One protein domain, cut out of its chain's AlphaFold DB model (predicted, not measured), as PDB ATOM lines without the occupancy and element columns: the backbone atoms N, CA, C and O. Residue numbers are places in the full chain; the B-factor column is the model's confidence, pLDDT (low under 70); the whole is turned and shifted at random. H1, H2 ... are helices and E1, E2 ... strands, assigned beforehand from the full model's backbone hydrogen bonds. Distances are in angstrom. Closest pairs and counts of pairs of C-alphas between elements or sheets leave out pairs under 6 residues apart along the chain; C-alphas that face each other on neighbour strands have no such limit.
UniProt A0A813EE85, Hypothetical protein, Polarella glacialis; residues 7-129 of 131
ATOM      1  N   ILE A   7      -7.002  -4.735 -46.867       93.88
ATOM      2  CA  ILE A   7      -5.928  -4.147 -46.056       93.88
ATOM      3  C   ILE A   7      -5.582  -5.058 -44.879       93.88
ATOM      4  O   ILE A   7      -6.399  -5.873 -44.453       93.88
ATOM      5  N   PHE A   8      -4.387  -4.883 -44.331       92.81
ATOM      6  CA  PHE A   8      -3.944  -5.514 -43.092       92.81
ATOM      7  C   PHE A   8      -3.631  -4.432 -42.072       92.81
ATOM      8  O   PHE A   8      -2.893  -3.502 -42.391       92.81
ATOM      9  N   ILE A   9      -4.159  -4.558 -40.856       91.94
ATOM     10  CA  ILE A   9      -3.899  -3.617 -39.764       91.94
ATOM     11  C   ILE A   9      -3.323  -4.378 -38.573       91.94
ATOM     12  O   ILE A   9      -3.862  -5.402 -38.147       91.94
ATOM     13  N   GLY A  10      -2.244  -3.860 -37.996       89.12
ATOM     14  CA  GLY A  10      -1.670  -4.419 -36.778       89.12
ATOM     15  C   GLY A  10      -0.558  -3.561 -36.186       89.12
ATOM     16  O   GLY A  10       0.017  -2.709 -36.854       89.12
ATOM     17  N   ALA A  11      -0.229  -3.792 -34.916       87.19
ATOM     18  CA  ALA A  11       1.009  -3.273 -34.339       87.19
ATOM     19  C   ALA A  11       2.228  -4.006 -34.940       87.19
ATOM     20  O   ALA A  11       2.079  -5.087 -35.509       87.19
ATOM     21  N   ASN A  12       3.447  -3.486 -34.735       80.62
ATOM     22  CA  ASN A  12       4.693  -4.102 -35.237       80.62
ATOM     23  C   ASN A  12       4.758  -5.610 -34.962       80.62
ATOM     24  O   ASN A  12       4.980  -6.411 -35.867       80.62
ATOM     25  N   LYS A  13       4.473  -5.994 -33.714       81.88
ATOM     26  CA  LYS A  13       4.482  -7.390 -33.274       81.88
ATOM     27  C   LYS A  13       3.490  -8.265 -34.051       81.88
ATOM     28  O   LYS A  13       3.819  -9.400 -34.362       81.88
ATOM     29  N   ALA A  14       2.330  -7.727 -34.434       79.69
ATOM     30  CA  ALA A  14       1.333  -8.458 -35.213       79.69
ATOM     31  C   ALA A  14       1.832  -8.822 -36.611       79.69
ATOM     32  O   ALA A  14       1.563  -9.918 -37.094       79.69
ATOM     33  N   PHE A  15       2.605  -7.941 -37.247       78.88
ATOM     34  CA  PHE A  15       3.238  -8.261 -38.522       78.88
ATOM     35  C   PHE A  15       4.420  -9.216 -38.358       78.88
ATOM     36  O   PHE A  15       4.555 -10.136 -39.159       78.88
ATOM     37  N   THR A  16       5.258  -9.027 -37.333       80.00
ATOM     38  CA  THR A  16       6.406  -9.912 -37.062       80.00
ATOM     39  C   THR A  16       5.976 -11.350 -36.791       80.00
ATOM     40  O   THR A  16       6.587 -12.282 -37.306       80.00
ATOM     41  N   ASP A  17       4.906 -11.523 -36.025       84.00
ATOM     42  CA  ASP A  17       4.446 -12.830 -35.558       84.00
ATOM     43  C   ASP A  17       3.335 -13.414 -36.460       84.00
ATOM     44  O   ASP A  17       2.761 -14.455 -36.145       84.00
ATOM     45  N   GLY A  18       3.014 -12.754 -37.582       79.00
ATOM     46  CA  GLY A  18       2.085 -13.268 -38.593       79.00
ATOM     47  C   GLY A  18       0.605 -13.267 -38.191       79.00
ATOM     48  O   GLY A  18      -0.160 -14.068 -38.722       79.00
ATOM     49  N   TYR A  19       0.190 -12.386 -37.277       81.25
ATOM     50  CA  TYR A  19      -1.196 -12.263 -36.802       81.25
ATOM     51  C   TYR A  19      -1.847 -10.899 -37.098       81.25
ATOM     52  O   TYR A  19      -2.824 -10.520 -36.456       81.25
ATOM     53  N   ALA A  20      -1.325 -10.133 -38.062       86.06
ATOM     54  CA  ALA A  20      -1.972  -8.896 -38.502       86.06
ATOM     55  C   ALA A  20      -3.409  -9.165 -38.982       86.06
ATOM     56  O   ALA A  20      -3.675 -10.148 -39.676       86.06
ATOM     57  N   PHE A  21      -4.335  -8.278 -38.626       89.06
ATOM     58  CA  PHE A  21      -5.749  -8.473 -38.915       89.06
ATOM     59  C   PHE A  21      -6.042  -8.098 -40.364       89.06
ATOM     60  O   PHE A  21      -5.865  -6.944 -40.758       89.06
ATOM     61  N   GLU A  22      -6.503  -9.067 -41.150       92.38
ATOM     62  CA  GLU A  22      -6.994  -8.828 -42.505       92.38
ATOM     63  C   GLU A  22      -8.387  -8.197 -42.454       92.38
ATOM     64  O   GLU A  22      -9.267  -8.665 -41.729       92.38
ATOM     65  N   TYR A  23      -8.599  -7.171 -43.273       92.62
ATOM     66  CA  TYR A  23      -9.893  -6.555 -43.500       92.62
ATOM     67  C   TYR A  23     -10.229  -6.534 -44.986       92.62
ATOM     68  O   TYR A  23      -9.420  -6.108 -45.811       92.62
ATOM     69  N   ASN A  24     -11.458  -6.921 -45.312       92.50
ATOM     70  CA  ASN A  24     -11.987  -6.908 -46.669       92.50
ATOM     71  C   ASN A  24     -13.026  -5.793 -46.821       92.50
ATOM     72  O   ASN A  24     -13.858  -5.579 -45.935       92.50
ATOM     73  N   LEU A  25     -12.961  -5.071 -47.939       91.44
ATOM     74  CA  LEU A  25     -13.912  -4.022 -48.277       91.44
ATOM     75  C   LEU A  25     -15.245  -4.655 -48.681       91.44
ATOM     76  O   LEU A  25     -15.379  -5.258 -49.744       91.44
ATOM     77  N   MET A  26     -16.246  -4.460 -47.842       89.69
ATOM     78  CA  MET A  26     -17.619  -4.865 -48.076       89.69
ATOM     79  C   MET A  26     -18.378  -3.698 -48.699       89.69
ATOM     80  O   MET A  26     -18.367  -2.583 -48.175       89.69
ATOM     81  N   ARG A  27     -19.055  -3.950 -49.818       83.25
ATOM     82  CA  ARG A  27     -19.908  -2.963 -50.492       83.25
ATOM     83  C   ARG A  27     -21.368  -3.321 -50.235       83.25
ATOM     84  O   ARG A  27     -21.823  -4.359 -50.705       83.25
ATOM     85  N   SER A  28     -22.093  -2.480 -49.499       63.38
ATOM     86  CA  SER A  28     -23.553  -2.572 -49.382       63.38
ATOM     87  C   SER A  28     -24.194  -1.382 -50.102       63.38
ATOM     88  O   SER A  28     -23.969  -0.222 -49.749       63.38
ATOM     89  N   GLY A  29     -24.961  -1.663 -51.158       61.06
ATOM     90  CA  GLY A  29     -25.613  -0.638 -51.978       61.06
ATOM     91  C   GLY A  29     -24.644   0.340 -52.660       61.06
ATOM     92  O   GLY A  29     -23.450   0.079 -52.794       61.06
ATOM     93  N   SER A  30     -25.170   1.480 -53.121       52.66
ATOM     94  CA  SER A  30     -24.415   2.462 -53.915       52.66
ATOM     95  C   SER A  30     -23.459   3.351 -53.109       52.66
ATOM     96  O   SER A  30     -22.618   4.003 -53.722       52.66
ATOM     97  N   SER A  31     -23.556   3.383 -51.770       58.12
ATOM     98  CA  SER A  31     -22.796   4.353 -50.956       58.12
ATOM     99  C   SER A  31     -22.302   3.854 -49.589       58.12
ATOM    100  O   SER A  31     -21.562   4.577 -48.931       58.12
ATOM    101  N   ASN A  32     -22.649   2.639 -49.142       70.75
ATOM    102  CA  ASN A  32     -22.312   2.165 -47.791       70.75
ATOM    103  C   ASN A  32     -21.210   1.101 -47.825       70.75
ATOM    104  O   ASN A  32     -21.446  -0.080 -47.560       70.75
ATOM    105  N   SER A  33     -19.988   1.529 -48.147       84.56
ATOM    106  CA  SER A  33     -18.810   0.664 -48.026       84.56
ATOM    107  C   SER A  33     -18.283   0.642 -46.588       84.56
ATOM    108  O   SER A  33     -18.399   1.627 -45.862       84.56
ATOM    109  N   TYR A  34     -17.729  -0.486 -46.159       89.31
ATOM    110  CA  TYR A  34     -17.062  -0.643 -44.864       89.31
ATOM    111  C   TYR A  34     -16.015  -1.745 -44.949       89.31
ATOM    112  O   TYR A  34     -16.084  -2.595 -45.830       89.31
ATOM    113  N   TYR A  35     -15.061  -1.763 -44.027       92.19
ATOM    114  CA  TYR A  35     -14.130  -2.883 -43.919       92.19
ATOM    115  C   TYR A  35     -14.609  -3.863 -42.859       92.19
ATOM    116  O   TYR A  35     -14.944  -3.444 -41.756       92.19
ATOM    117  N   GLN A  36     -14.612  -5.155 -43.170       92.00
ATOM    118  CA  GLN A  36     -14.907  -6.221 -42.217       92.00
ATOM    119  C   GLN A  36     -13.661  -7.066 -41.989       92.00
ATOM    120  O   GLN A  36     -13.005  -7.472 -42.949       92.00
ATOM    121  N   CYS A  37     -13.341  -7.340 -40.728       90.81
ATOM    122  CA  CYS A  37     -12.236  -8.217 -40.382       90.81
ATOM    123  C   CYS A  37     -12.539  -9.657 -40.820       90.81
ATOM    124  O   CYS A  37     -13.651 -10.153 -40.631       90.81
ATOM    125  N   ALA A  38     -11.550 -10.325 -41.413       86.12
ATOM    126  CA  ALA A  38     -11.660 -11.714 -41.855       86.12
ATOM    127  C   ALA A  38     -11.696 -12.705 -40.677       86.12
ATOM    128  O   ALA A  38     -12.171 -13.829 -40.825       86.12
ATOM    129  N   THR A  39     -11.209 -12.288 -39.508       76.50
ATOM    130  CA  THR A  39     -11.216 -13.077 -38.274       76.50
ATOM    131  C   THR A  39     -12.234 -12.518 -37.283       76.50
ATOM    132  O   THR A  39     -12.410 -11.303 -37.177       76.50
ATOM    133  N   THR A  40     -12.887 -13.393 -36.518       65.00
ATOM    134  CA  THR A  40     -13.737 -12.991 -35.387       65.00
ATOM    135  C   THR A  40     -12.912 -12.263 -34.325       65.00
ATOM    136  O   THR A  40     -11.725 -12.553 -34.161       65.00
ATOM    137  N   THR A  41     -13.519 -11.342 -33.578       60.44
ATOM    138  CA  THR A  41     -12.818 -10.657 -32.486       60.44
ATOM    139  C   THR A  41     -12.465 -11.601 -31.346       60.44
ATOM    140  O   THR A  41     -13.160 -12.581 -31.080       60.44
ATOM    141  N   GLU A  42     -11.392 -11.262 -30.632       53.69
ATOM    142  CA  GLU A  42     -10.906 -11.960 -29.435       53.69
ATOM    143  C   GLU A  42     -11.980 -12.079 -28.335       53.69
ATOM    144  O   GLU A  42     -11.961 -13.009 -27.532       53.69
ATOM    145  N   THR A  43     -12.967 -11.175 -28.316       55.62
ATOM    146  CA  THR A  43     -14.091 -11.222 -27.371       55.62
ATOM    147  C   THR A  43     -15.089 -12.347 -27.674       55.62
ATOM    148  O   THR A  43     -15.819 -12.744 -26.764       55.62
ATOM    149  N   GLY A  44     -15.068 -12.922 -28.886       54.94
ATOM    150  CA  GLY A  44     -15.535 -14.284 -29.169       54.94
ATOM    151  C   GLY A  44     -17.042 -14.535 -29.086       54.94
ATOM    152  O   GLY A  44     -17.448 -15.674 -28.858       54.94
ATOM    153  N   TRP A  45     -17.887 -13.511 -29.236       67.75
ATOM    154  CA  TRP A  45     -19.336 -13.731 -29.273       67.75
ATOM    155  C   TRP A  45     -19.731 -14.328 -30.624       67.75
ATOM    156  O   TRP A  45     -19.369 -13.808 -31.680       67.75
ATOM    157  N   SER A  46     -20.478 -15.435 -30.593       67.88
ATOM    158  CA  SER A  46     -20.970 -16.085 -31.807       67.88
ATOM    159  C   SER A  46     -21.739 -15.082 -32.666       67.88
ATOM    160  O   SER A  46     -22.680 -14.450 -32.186       67.88
ATOM    161  N   ASN A  47     -21.368 -14.992 -33.945       74.38
ATOM    162  CA  ASN A  47     -21.937 -14.082 -34.947       74.38
ATOM    163  C   ASN A  47     -21.543 -12.599 -34.812       74.38
ATOM    164  O   ASN A  47     -22.126 -11.766 -35.511       74.38
ATOM    165  N   GLU A  48     -20.563 -12.260 -33.967       83.31
ATOM    166  CA  GLU A  48     -19.952 -10.929 -33.988       83.31
ATOM    167  C   GLU A  48     -18.722 -10.872 -34.894       83.31
ATOM    168  O   GLU A  48     -17.898 -11.787 -34.961       83.31
ATOM    169  N   VAL A  49     -18.603  -9.745 -35.587       87.62
ATOM    170  CA  VAL A  49     -17.463  -9.380 -36.421       87.62
ATOM    171  C   VAL A  49     -16.926  -8.021 -35.978       87.62
ATOM    172  O   VAL A  49     -17.651  -7.206 -35.401       87.62
ATOM    173  N   LEU A  50     -15.654  -7.769 -36.281       89.62
ATOM    174  CA  LEU A  50     -15.092  -6.422 -36.234       89.62
ATOM    175  C   LEU A  50     -15.313  -5.762 -37.588       89.62
ATOM    176  O   LEU A  50     -14.934  -6.325 -38.618       89.62
ATOM    177  N   PHE A  51     -15.873  -4.562 -37.600       91.25
ATOM    178  CA  PHE A  51     -15.969  -3.761 -38.813       91.25
ATOM    179  C   PHE A  51     -15.580  -2.307 -38.563       91.25
ATOM    180  O   PHE A  51     -15.733  -1.789 -37.459       91.25
ATOM    181  N   LEU A  52     -15.055  -1.658 -39.599       92.44
ATOM    182  CA  LEU A  52     -14.617  -0.266 -39.580       92.44
ATOM    183  C   LEU A  52     -15.658   0.599 -40.291       92.44
ATOM    184  O   LEU A  52     -15.966   0.368 -41.463       92.44
ATOM    185  N   LEU A  53     -16.186   1.594 -39.584       89.44
ATOM    186  CA  LEU A  53     -17.141   2.572 -40.099       89.44
ATOM    187  C   LEU A  53     -16.506   3.947 -40.212       89.44
ATOM    188  O   LEU A  53     -15.642   4.284 -39.413       89.44
ATOM    189  N   THR A  54     -17.005   4.753 -41.141       90.12
ATOM    190  CA  THR A  54     -16.721   6.187 -41.200       90.12
ATOM    191  C   THR A  54     -17.936   6.949 -40.690       90.12
ATOM    192  O   THR A  54     -19.058   6.654 -41.104       90.12
ATOM    193  N   VAL A  55     -17.717   7.902 -39.792       89.06
ATOM    194  CA  VAL A  55     -18.747   8.792 -39.251       89.06
ATOM    195  C   VAL A  55     -18.242  10.227 -39.275       89.06
ATOM    196  O   VAL A  55     -17.064  10.467 -39.020       89.06
ATOM    197  N   ASP A  56     -19.136  11.170 -39.548       89.81
ATOM    198  CA  ASP A  56     -18.852  12.595 -39.406       89.81
ATOM    199  C   ASP A  56     -19.458  13.079 -38.081       89.81
ATOM    200  O   ASP A  56     -20.667  12.982 -37.869       89.81
ATOM    201  N   GLU A  57     -18.612  13.565 -37.174       86.19
ATOM    202  CA  GLU A  57     -18.977  14.037 -35.832       86.19
ATOM    203  C   GLU A  57     -18.272  15.375 -35.571       86.19
ATOM    204  O   GLU A  57     -17.062  15.492 -35.757       86.19
ATOM    205  N   ASP A  58     -19.030  16.405 -35.180       86.12
ATOM    206  CA  ASP A  58     -18.519  17.746 -34.843       86.12
ATOM    207  C   ASP A  58     -17.581  18.376 -35.895       86.12
ATOM    208  O   ASP A  58     -16.627  19.086 -35.579       86.12
ATOM    209  N   GLY A  59     -17.858  18.128 -37.179       88.88
ATOM    210  CA  GLY A  59     -17.062  18.656 -38.294       88.88
ATOM    211  C   GLY A  59     -15.750  17.907 -38.551       88.88
ATOM    212  O   GLY A  59     -14.965  18.342 -39.394       88.88
ATOM    213  N   ALA A  60     -15.519  16.787 -37.865       90.50
ATOM    214  CA  ALA A  60     -14.411  15.877 -38.107       90.50
ATOM    215  C   ALA A  60     -14.916  14.518 -38.604       90.50
ATOM    216  O   ALA A  60     -15.918  13.986 -38.123       90.50
ATOM    217  N   THR A  61     -14.178  13.926 -39.539       92.81
ATOM    218  CA  THR A  61     -14.413  12.550 -39.975       92.81
ATOM    219  C   THR A  61     -13.618  11.598 -39.087       92.81
ATOM    220  O   THR A  61     -12.401  11.727 -38.940       92.81
ATOM    221  N   TRP A  62     -14.309  10.623 -38.509       93.75
ATOM    222  CA  TRP A  62     -13.730   9.564 -37.694       93.75
ATOM    223  C   TRP A  62     -13.956   8.204 -38.331       93.75
ATOM    224  O   TRP A  62     -15.022   7.901 -38.863       93.75
ATOM    225  N   HIS A  63     -12.961   7.342 -38.183       93.81
ATOM    226  CA  HIS A  63     -13.039   5.939 -38.536       93.81
ATOM    227  C   HIS A  63     -13.045   5.096 -37.273       93.81
ATOM    228  O   HIS A  63     -12.102   5.157 -36.485       93.81
ATOM    229  N   ILE A  64     -14.109   4.328 -37.067       93.06
ATOM    230  CA  ILE A  64     -14.383   3.632 -35.814       93.06
ATOM    231  C   ILE A  64     -14.388   2.128 -36.051       93.06
ATOM    232  O   ILE A  64     -15.140   1.628 -36.886       93.06
ATOM    233  N   ALA A  65     -13.578   1.409 -35.278       92.06
ATOM    234  CA  ALA A  65     -13.628  -0.040 -35.187       92.06
ATOM    235  C   ALA A  65     -14.718  -0.462 -34.200       92.06
ATOM    236  O   ALA A  65     -14.656  -0.103 -33.021       92.06
ATOM    237  N   CYS A  66     -15.690  -1.234 -34.675       89.88
ATOM    238  CA  CYS A  66     -16.865  -1.653 -33.922       89.88
ATOM    239  C   CYS A  66     -16.992  -3.175 -33.877       89.88
ATOM    240  O   CYS A  66     -16.881  -3.845 -34.902       89.88
ATOM    241  N   GLU A  67     -17.296  -3.699 -32.693       88.44
ATOM    242  CA  GLU A  67     -17.809  -5.054 -32.505       88.44
ATOM    243  C   GLU A  67     -19.332  -5.043 -32.652       88.44
ATOM    244  O   GLU A  67     -20.024  -4.183 -32.087       88.44
ATOM    245  N   GLY A  68     -19.867  -6.002 -33.401       87.81
ATOM    246  CA  GLY A  68     -21.303  -6.138 -33.599       87.81
ATOM    247  C   GLY A  68     -21.656  -7.188 -34.643       87.81
ATOM    248  O   GLY A  68     -20.808  -7.982 -35.043       87.81
ATOM    249  N   SER A  69     -22.901  -7.176 -35.108       87.38
ATOM    250  CA  SER A  69     -23.390  -8.104 -36.130       87.38
ATOM    251  C   SER A  69     -23.726  -7.393 -37.438       87.38
ATOM    252  O   SER A  69     -24.084  -6.212 -37.467       87.38
ATOM    253  N   VAL A  70     -23.612  -8.139 -38.535       86.06
ATOM    254  CA  VAL A  70     -23.965  -7.693 -39.884       86.06
ATOM    255  C   VAL A  70     -25.057  -8.619 -40.406       86.06
ATOM    256  O   VAL A  70     -24.859  -9.831 -40.491       86.06
ATOM    257  N   ALA A  71     -26.222  -8.061 -40.716       84.56
ATOM    258  CA  ALA A  71     -27.318  -8.788 -41.339       84.56
ATOM    259  C   ALA A  71     -27.025  -9.064 -42.824       84.56
ATOM    260  O   ALA A  71     -26.131  -8.469 -43.426       84.56
ATOM    261  N   SER A  72     -27.784  -9.974 -43.436       81.31
ATOM    262  CA  SER A  72     -27.581 -10.390 -44.832       81.31
ATOM    263  C   SER A  72     -27.779  -9.267 -45.858       81.31
ATOM    264  O   SER A  72     -27.228  -9.340 -46.952       81.31
ATOM    265  N   ASP A  73     -28.534  -8.225 -45.511       80.75
ATOM    266  CA  ASP A  73     -28.720  -7.002 -46.303       80.75
ATOM    267  C   ASP A  73     -27.594  -5.964 -46.093       80.75
ATOM    268  O   ASP A  73     -27.575  -4.901 -46.717       80.75
ATOM    269  N   GLY A  74     -26.623  -6.269 -45.228       80.31
ATOM    270  CA  GLY A  74     -25.537  -5.373 -44.847       80.31
ATOM    271  C   GLY A  74     -25.910  -4.359 -43.765       80.31
ATOM    272  O   GLY A  74     -25.092  -3.483 -43.471       80.31
ATOM    273  N   ALA A  75     -27.097  -4.455 -43.153       84.44
ATOM    274  CA  ALA A  75     -27.431  -3.662 -41.976       84.44
ATOM    275  C   ALA A  75     -26.526  -4.062 -40.802       84.44
ATOM    276  O   ALA A  75     -26.303  -5.240 -40.528       84.44
ATOM    277  N   ARG A  76     -25.981  -3.063 -40.106       86.75
ATOM    278  CA  ARG A  76     -24.975  -3.255 -39.053       86.75
ATOM    279  C   ARG A  76     -25.581  -2.899 -37.708       86.75
ATOM    280  O   ARG A  76     -26.060  -1.782 -37.532       86.75
ATOM    281  N   SER A  77     -25.529  -3.833 -36.768       87.94
ATOM    282  CA  SER A  77     -25.898  -3.599 -35.373       87.94
ATOM    283  C   SER A  77     -24.625  -3.463 -34.553       87.94
ATOM    284  O   SER A  77     -23.902  -4.437 -34.355       87.94
ATOM    285  N   ILE A  78     -24.332  -2.244 -34.100       87.56
ATOM    286  CA  ILE A  78     -23.145  -1.955 -33.293       87.56
ATOM    287  C   ILE A  78     -23.446  -2.332 -31.845       87.56
ATOM    288  O   ILE A  78     -24.342  -1.755 -31.231       87.56
ATOM    289  N   ARG A  79     -22.672  -3.261 -31.279       85.94
ATOM    290  CA  ARG A  79     -22.698  -3.515 -29.836       85.94
ATOM    291  C   ARG A  79     -21.781  -2.541 -29.105       85.94
ATOM    292  O   ARG A  79     -22.153  -2.008 -28.064       85.94
ATOM    293  N   GLN A  80     -20.571  -2.343 -29.626       86.25
ATOM    294  CA  GLN A  80     -19.524  -1.592 -28.942       86.25
ATOM    295  C   GLN A  80     -18.536  -0.989 -29.940       86.25
ATOM    296  O   GLN A  80     -18.017  -1.689 -30.804       86.25
ATOM    297  N   ALA A  81     -18.197   0.286 -29.753       89.56
ATOM    298  CA  ALA A  81     -17.027   0.891 -30.381       89.56
ATOM    299  C   ALA A  81     -15.755   0.542 -29.588       89.56
ATOM    300  O   ALA A  81     -15.760   0.584 -28.357       89.56
ATOM    301  N   CYS A  82     -14.663   0.207 -30.265       89.00
ATOM    302  CA  CYS A  82     -13.423  -0.266 -29.641       89.00
ATOM    303  C   CYS A  82     -12.283   0.740 -29.784       89.00
ATOM    304  O   CYS A  82     -11.605   1.052 -28.803       89.00
ATOM    305  N   PHE A  83     -12.096   1.251 -30.999       91.88
ATOM    306  CA  PHE A  83     -11.007   2.153 -31.358       91.88
ATOM    307  C   PHE A  83     -11.496   3.181 -32.371       91.88
ATOM    308  O   PHE A  83     -12.398   2.874 -33.152       91.88
ATOM    309  N   ARG A  84     -10.879   4.365 -32.405       94.38
ATOM    310  CA  ARG A  84     -11.109   5.338 -33.481       94.38
ATOM    311  C   ARG A  84      -9.833   5.997 -33.981       94.38
ATOM    312  O   ARG A  84      -8.891   6.173 -33.216       94.38
ATOM    313  N   THR A  85      -9.828   6.425 -35.235       95.06
ATOM    314  CA  THR A  85      -8.774   7.264 -35.820       95.06
ATOM    315  C   THR A  85      -9.388   8.339 -36.711       95.06
ATOM    316  O   THR A  85     -10.436   8.116 -37.305       95.06
ATOM    317  N   SER A  86      -8.758   9.508 -36.801       94.31
ATOM    318  CA  SER A  86      -9.150  10.588 -37.724       94.31
ATOM    319  C   SER A  86      -8.369  10.550 -39.040       94.31
ATOM    320  O   SER A  86      -8.476  11.456 -39.860       94.31
ATOM    321  N   THR A  87      -7.503   9.551 -39.214       94.06
ATOM    322  CA  THR A  87      -6.663   9.399 -40.406       94.06
ATOM    323  C   THR A  87      -7.253   8.352 -41.338       94.06
ATOM    324  O   THR A  87      -7.844   7.383 -40.864       94.06
ATOM    325  N   ASN A  88      -7.044   8.511 -42.645       92.62
ATOM    326  CA  ASN A  88      -7.444   7.533 -43.656       92.62
ATOM    327  C   ASN A  88      -6.700   6.205 -43.430       92.62
ATOM    328  O   ASN A  88      -5.639   5.974 -43.999       92.62
ATOM    329  N   PHE A  89      -7.246   5.325 -42.592       91.62
ATOM    330  CA  PHE A  89      -6.593   4.080 -42.158       91.62
ATOM    331  C   PHE A  89      -6.342   3.071 -43.287       91.62
ATOM    332  O   PHE A  89      -5.707   2.043 -43.072       91.62
ATOM    333  N   TRP A  90      -6.924   3.312 -44.463       91.06
ATOM    334  CA  TRP A  90      -6.732   2.510 -45.665       91.06
ATOM    335  C   TRP A  90      -5.564   3.000 -46.528       91.06
ATOM    336  O   TRP A  90      -5.309   2.422 -47.583       91.06
ATOM    337  N   GLU A  91      -4.875   4.068 -46.131       93.00
ATOM    338  CA  GLU A  91      -3.591   4.454 -46.712       93.00
ATOM    339  C   GLU A  91      -2.473   3.628 -46.066       93.00
ATOM    340  O   GLU A  91      -2.580   3.206 -44.921       93.00
ATOM    341  N   ALA A  92      -1.405   3.337 -46.807       92.19
ATOM    342  CA  ALA A  92      -0.292   2.579 -46.243       92.19
ATOM    343  C   ALA A  92       0.484   3.438 -45.232       92.19
ATOM    344  O   ALA A  92       0.854   4.569 -45.549       92.19
ATOM    345  N   GLY A  93       0.806   2.884 -44.062       93.12
ATOM    346  CA  GLY A  93       1.627   3.568 -43.061       93.12
ATOM    347  C   GLY A  93       1.118   3.425 -41.633       93.12
ATOM    348  O   GLY A  93       0.281   2.581 -41.333       93.12
ATOM    349  N   TRP A  94       1.675   4.233 -40.731       94.06
ATOM    350  CA  TRP A  94       1.324   4.221 -39.311       94.06
ATOM    351  C   TRP A  94       0.166   5.167 -39.009       94.06
ATOM    352  O   TRP A  94       0.207   6.346 -39.354       94.06
ATOM    353  N   HIS A  95      -0.821   4.649 -38.284       94.06
ATOM    354  CA  HIS A  95      -2.017   5.362 -37.862       94.06
ATOM    355  C   HIS A  95      -2.185   5.264 -36.351       94.06
ATOM    356  O   HIS A  95      -2.021   4.199 -35.750       94.06
ATOM    357  N   ASN A  96      -2.559   6.387 -35.748       94.69
ATOM    358  CA  ASN A  96      -2.868   6.469 -34.330       94.69
ATOM    359  C   ASN A  96      -4.340   6.128 -34.097       94.69
ATOM    360  O   ASN A  96      -5.228   6.755 -34.680       94.69
ATOM    361  N   TRP A  97      -4.579   5.158 -33.222       93.88
ATOM    362  CA  TRP A  97      -5.899   4.704 -32.811       93.88
ATOM    363  C   TRP A  97      -6.133   5.025 -31.343       93.88
ATOM    364  O   TRP A  97      -5.433   4.535 -30.462       93.88
ATOM    365  N   VAL A  98      -7.143   5.840 -31.082       94.06
ATOM    366  CA  VAL A  98      -7.604   6.177 -29.740       94.06
ATOM    367  C   VAL A  98      -8.467   5.039 -29.217       94.06
ATOM    368  O   VAL A  98      -9.379   4.569 -29.903       94.06
ATOM    369  N   CYS A  99      -8.188   4.601 -27.999       91.00
ATOM    370  CA  CYS A  99      -8.916   3.529 -27.345       91.00
ATOM    371  C   CYS A  99     -10.242   3.999 -26.728       91.00
ATOM    372  O   CYS A  99     -10.298   5.047 -26.090       91.00
ATOM    373  N   ASN A 100     -11.290   3.175 -26.815       89.94
ATOM    374  CA  ASN A 100     -12.451   3.312 -25.933       89.94
ATOM    375  C   ASN A 100     -12.140   2.664 -24.568       89.94
ATOM    376  O   ASN A 100     -11.768   1.483 -24.524       89.94
ATOM    377  N   THR A 101     -12.295   3.391 -23.456       86.56
ATOM    378  CA  THR A 101     -12.105   2.863 -22.083       86.56
ATOM    379  C   THR A 101     -13.186   1.865 -21.689       86.56
ATOM    380  O   THR A 101     -12.962   0.973 -20.870       86.56
ATOM    381  N   ASN A 102     -14.358   1.969 -22.311       81.12
ATOM    382  CA  ASN A 102     -15.479   1.082 -22.054       81.12
ATOM    383  C   ASN A 102     -15.401  -0.220 -22.865       81.12
ATOM    384  O   ASN A 102     -16.277  -1.072 -22.716       81.12
ATOM    385  N   ARG A 103     -14.357  -0.429 -23.683       74.44
ATOM    386  CA  ARG A 103     -14.201  -1.664 -24.468       74.44
ATOM    387  C   ARG A 103     -14.048  -2.907 -23.578       74.44
ATOM    388  O   ARG A 103     -13.422  -2.854 -22.523       74.44
ATOM    389  N   GLY A 104     -14.612  -4.040 -23.999       65.62
ATOM    390  CA  GLY A 104     -14.473  -5.330 -23.302       65.62
ATOM    391  C   GLY A 104     -15.329  -5.487 -22.036       65.62
ATOM    392  O   GLY A 104     -15.312  -6.542 -21.394       65.62
ATOM    393  N   ARG A 105     -16.136  -4.482 -21.674       66.00
ATOM    394  CA  ARG A 105     -17.129  -4.621 -20.605       66.00
ATOM    395  C   ARG A 105     -18.270  -5.513 -21.098       66.00
ATOM    396  O   ARG A 105     -19.129  -5.078 -21.858       66.00
ATOM    397  N   ARG A 106     -18.318  -6.758 -20.601       56.62
ATOM    398  CA  ARG A 106     -19.343  -7.786 -20.920       56.62
ATOM    399  C   ARG A 106     -20.803  -7.319 -20.789       56.62
ATOM    400  O   ARG A 106     -21.695  -8.002 -21.277       56.62
ATOM    401  N   ARG A 107     -21.056  -6.213 -20.085       56.66
ATOM    402  CA  ARG A 107     -22.384  -5.620 -19.879       56.66
ATOM    403  C   ARG A 107     -22.442  -4.155 -20.304       56.66
ATOM    404  O   ARG A 107     -23.120  -3.372 -19.647       56.66
ATOM    405  N   ASN A 108     -21.741  -3.760 -21.362       58.12
ATOM    406  CA  ASN A 108     -22.129  -2.509 -21.998       58.12
ATOM    407  C   ASN A 108     -23.515  -2.711 -22.613       58.12
ATOM    408  O   ASN A 108     -23.673  -3.615 -23.440       58.12
ATOM    409  N   PRO A 109     -24.531  -1.938 -22.193       57.78
ATOM    410  CA  PRO A 109     -25.792  -1.939 -22.909       57.78
ATOM    411  C   PRO A 109     -25.526  -1.548 -24.365       57.78
ATOM    412  O   PRO A 109     -24.638  -0.739 -24.648       57.78
ATOM    413  N   SER A 110     -26.289  -2.134 -25.289       57.03
ATOM    414  CA  SER A 110     -26.310  -1.667 -26.675       57.03
ATOM    415  C   SER A 110     -26.553  -0.154 -26.681       57.03
ATOM    416  O   SER A 110     -27.469   0.320 -26.005       57.03
ATOM    417  N   GLY A 111     -25.698   0.603 -27.371       58.72
ATOM    418  CA  GLY A 111     -25.761   2.068 -27.388       58.72
ATOM    419  C   GLY A 111     -25.061   2.779 -26.222       58.72
ATOM    420  O   GLY A 111     -25.263   3.979 -26.052       58.72
ATOM    421  N   ALA A 112     -24.234   2.089 -25.428       67.06
ATOM    422  CA  ALA A 112     -23.328   2.763 -24.497       67.06
ATOM    423  C   ALA A 112     -22.434   3.761 -25.253       67.06
ATOM    424  O   ALA A 112     -21.785   3.405 -26.240       67.06
ATOM    425  N   VAL A 113     -22.406   5.009 -24.776       79.38
ATOM    426  CA  VAL A 113     -21.599   6.076 -25.377       79.38
ATOM    427  C   VAL A 113     -20.121   5.710 -25.249       79.38
ATOM    428  O   VAL A 113     -19.657   5.305 -24.180       79.38
ATOM    429  N   ALA A 114     -19.388   5.802 -26.358       85.38
ATOM    430  CA  ALA A 114     -17.958   5.551 -26.359       85.38
ATOM    431  C   ALA A 114     -17.233   6.624 -25.535       85.38
ATOM    432  O   ALA A 114     -17.510   7.813 -25.674       85.38
ATOM    433  N   GLU A 115     -16.295   6.197 -24.696       90.19
ATOM    434  CA  GLU A 115     -15.482   7.089 -23.876       90.19
ATOM    435  C   GLU A 115     -14.038   6.984 -24.352       90.19
ATOM    436  O   GLU A 115     -13.362   5.969 -24.170       90.19
ATOM    437  N   TRP A 116     -13.603   8.017 -25.062       91.00
ATOM    438  CA  TRP A 116     -12.349   8.005 -25.795       91.00
ATOM    439  C   TRP A 116     -11.196   8.484 -24.922       91.00
ATOM    440  O   TRP A 116     -11.145   9.647 -24.532       91.00
ATOM    441  N   ASP A 117     -10.251   7.589 -24.671       91.38
ATOM    442  CA  ASP A 117      -9.044   7.872 -23.908       91.38
ATOM    443  C   ASP A 117      -7.970   8.456 -24.819       91.38
ATOM    444  O   ASP A 117      -7.238   7.728 -25.492       91.38
ATOM    445  N   LEU A 118      -7.908   9.787 -24.864       88.56
ATOM    446  CA  LEU A 118      -6.956  10.518 -25.699       88.56
ATOM    447  C   LEU A 118      -5.495  10.298 -25.278       88.56
ATOM    448  O   LEU A 118      -4.601  10.582 -26.073       88.56
ATOM    449  N   GLU A 119      -5.244   9.790 -24.068       89.38
ATOM    450  CA  GLU A 119      -3.899   9.451 -23.595       89.38
ATOM    451  C   GLU A 119      -3.508   8.016 -23.986       89.38
ATOM    452  O   GLU A 119      -2.328   7.710 -24.167       89.38
ATOM    453  N   ASN A 120      -4.492   7.137 -24.198       86.00
ATOM    454  CA  ASN A 120      -4.288   5.749 -24.606       86.00
ATOM    455  C   ASN A 120      -4.399   5.570 -26.123       86.00
ATOM    456  O   ASN A 120      -5.402   5.090 -26.672       86.00
ATOM    457  N   VAL A 121      -3.319   5.955 -26.796       88.62
ATOM    458  CA  VAL A 121      -3.168   5.862 -28.248       88.62
ATOM    459  C   VAL A 121      -2.336   4.640 -28.625       88.62
ATOM    460  O   VAL A 121      -1.205   4.465 -28.172       88.62
ATOM    461  N   LEU A 122      -2.882   3.808 -29.509       87.38
ATOM    462  CA  LEU A 122      -2.197   2.670 -30.107       87.38
ATOM    463  C   LEU A 122      -1.752   3.016 -31.529       87.38
ATOM    464  O   LEU A 122      -2.571   3.369 -32.377       87.38
ATOM    465  N   GLY A 123      -0.456   2.883 -31.800       88.06
ATOM    466  CA  GLY A 123       0.068   2.934 -33.160       88.06
ATOM    467  C   GLY A 123      -0.151   1.597 -33.865       88.06
ATOM    468  O   GLY A 123       0.341   0.566 -33.397       88.06
ATOM    469  N   CYS A 124      -0.844   1.617 -35.000       89.00
ATOM    470  CA  CYS A 124      -1.014   0.459 -35.877       89.00
ATOM    471  C   CYS A 124      -0.549   0.808 -37.289       89.00
ATOM    472  O   CYS A 124      -0.839   1.889 -37.791       89.00
ATOM    473  N   GLU A 125       0.136  -0.121 -37.941       92.12
ATOM    474  CA  GLU A 125       0.504  -0.006 -39.344       92.12
ATOM    475  C   GLU A 125      -0.604  -0.606 -40.219       92.12
ATOM    476  O   GLU A 125      -1.112  -1.695 -39.933       92.12
ATOM    477  N   ALA A 126      -0.972   0.104 -41.282       90.69
ATOM    478  CA  ALA A 126      -1.801  -0.378 -42.370       90.69
ATOM    479  C   ALA A 126      -0.906  -0.793 -43.546       90.69
ATOM    480  O   ALA A 126      -0.109   0.000 -44.055       90.69
ATOM    481  N   LYS A 127      -1.045  -2.044 -43.993       91.38
ATOM    482  CA  LYS A 127      -0.399  -2.568 -45.205       91.38
ATOM    483  C   LYS A 127      -1.445  -2.929 -46.240       91.38
ATOM    484  O   LYS A 127      -2.462  -3.551 -45.932       91.38
ATOM    485  N   LEU A 128      -1.168  -2.568 -47.483       87.62
ATOM    486  CA  LEU A 128      -2.007  -2.926 -48.617       87.62
ATOM    487  C   LEU A 128      -1.619  -4.317 -49.106       87.62
ATOM    488  O   LEU A 128      -0.433  -4.648 -49.151       87.62
ATOM    489  N   SER A 129      -2.605  -5.120 -49.505       77.44
ATOM    490  CA  SER A 129      -2.291  -6.290 -50.322       77.44
ATOM    491  C   SER A 129      -1.721  -5.779 -51.642       77.44
ATOM    492  O   SER A 129      -2.406  -5.064 -52.372       77.44
TER     493      SER A 129
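This is residues 7 to 129 of the 131 residues of the protein "Hypothetical protein" of Polarella glacialis (UniProt A0A813EE85). Eight strands ring one axis as a closed barrel, E1 to E8 in chain order, with E8 back beside E1. The small helix H1 packs on the outside of this barrel, over E1. The printed part has 123 residues, in the order E1, H1, E2, E3, E4, E5, E6, E7, E8; it is mostly strand, and the neighbour strands are antiparallel. It is compact, with a radius of gyration of the C-alphas of 14.0 A, and rounded, spanning 34 by 34 by 34 A.

E1, residues 7 to 10, is antiparallel to E2, residues 21 to 28, with N 9 and O 21 2.9 A apart. H1, residues 12 to 16, is on the barrel and outside it, over E1, at a height over the sheet of 8.1 A; its O i to N i+4 pair is within hydrogen-bond range. E2 pairs with E1 over residues 21 to 23 and with E3, residues 32 to 37, over residues 23 to 28, where N 26 and O 34 are 2.7 A apart. From E2 to E8 the strands form a meander, each the antiparallel neighbour of the one before. E4, residues 49 to 57, follows, with N 37 and O 50 2.8 A apart; E5, residues 60 to 70, with N 53 and O 64 2.9 A apart; E6, residues 76 to 85, with N 65 and O 83 2.8 A apart; E7, residues 93 to 100, with N 84 and O 98 2.9 A apart; and E8, residues 116 to 128, with N 95 and O 124 2.8 A apart. E8 and E1 are antiparallel neighbours, with N 8 and O 127 within hydrogen-bond range at 2.8 A. E1 and E5 are apart.

E1 begins at C-alpha 7, (-5.928, -4.147, -46.056). E4 measures 23.5 A, E5 25.5 A and E8 27.3 A from first to last C-alpha. E5 bends by 82 degrees at residue 67, E6 by 94 degrees at residue 79 and E8 by 99 degrees at residue 119. E8 ends at C-alpha 128, (-2.007, -2.926, -48.617).

The C-alphas of Asp 17 and Asp 58, the two farthest apart, are 38.2 A apart. The printed part has no cut. The links E3 to E4 and E7 to E8 are long. The pLDDT is under 70 at residues 28 to 31, 40 to 46 and 104 to 112.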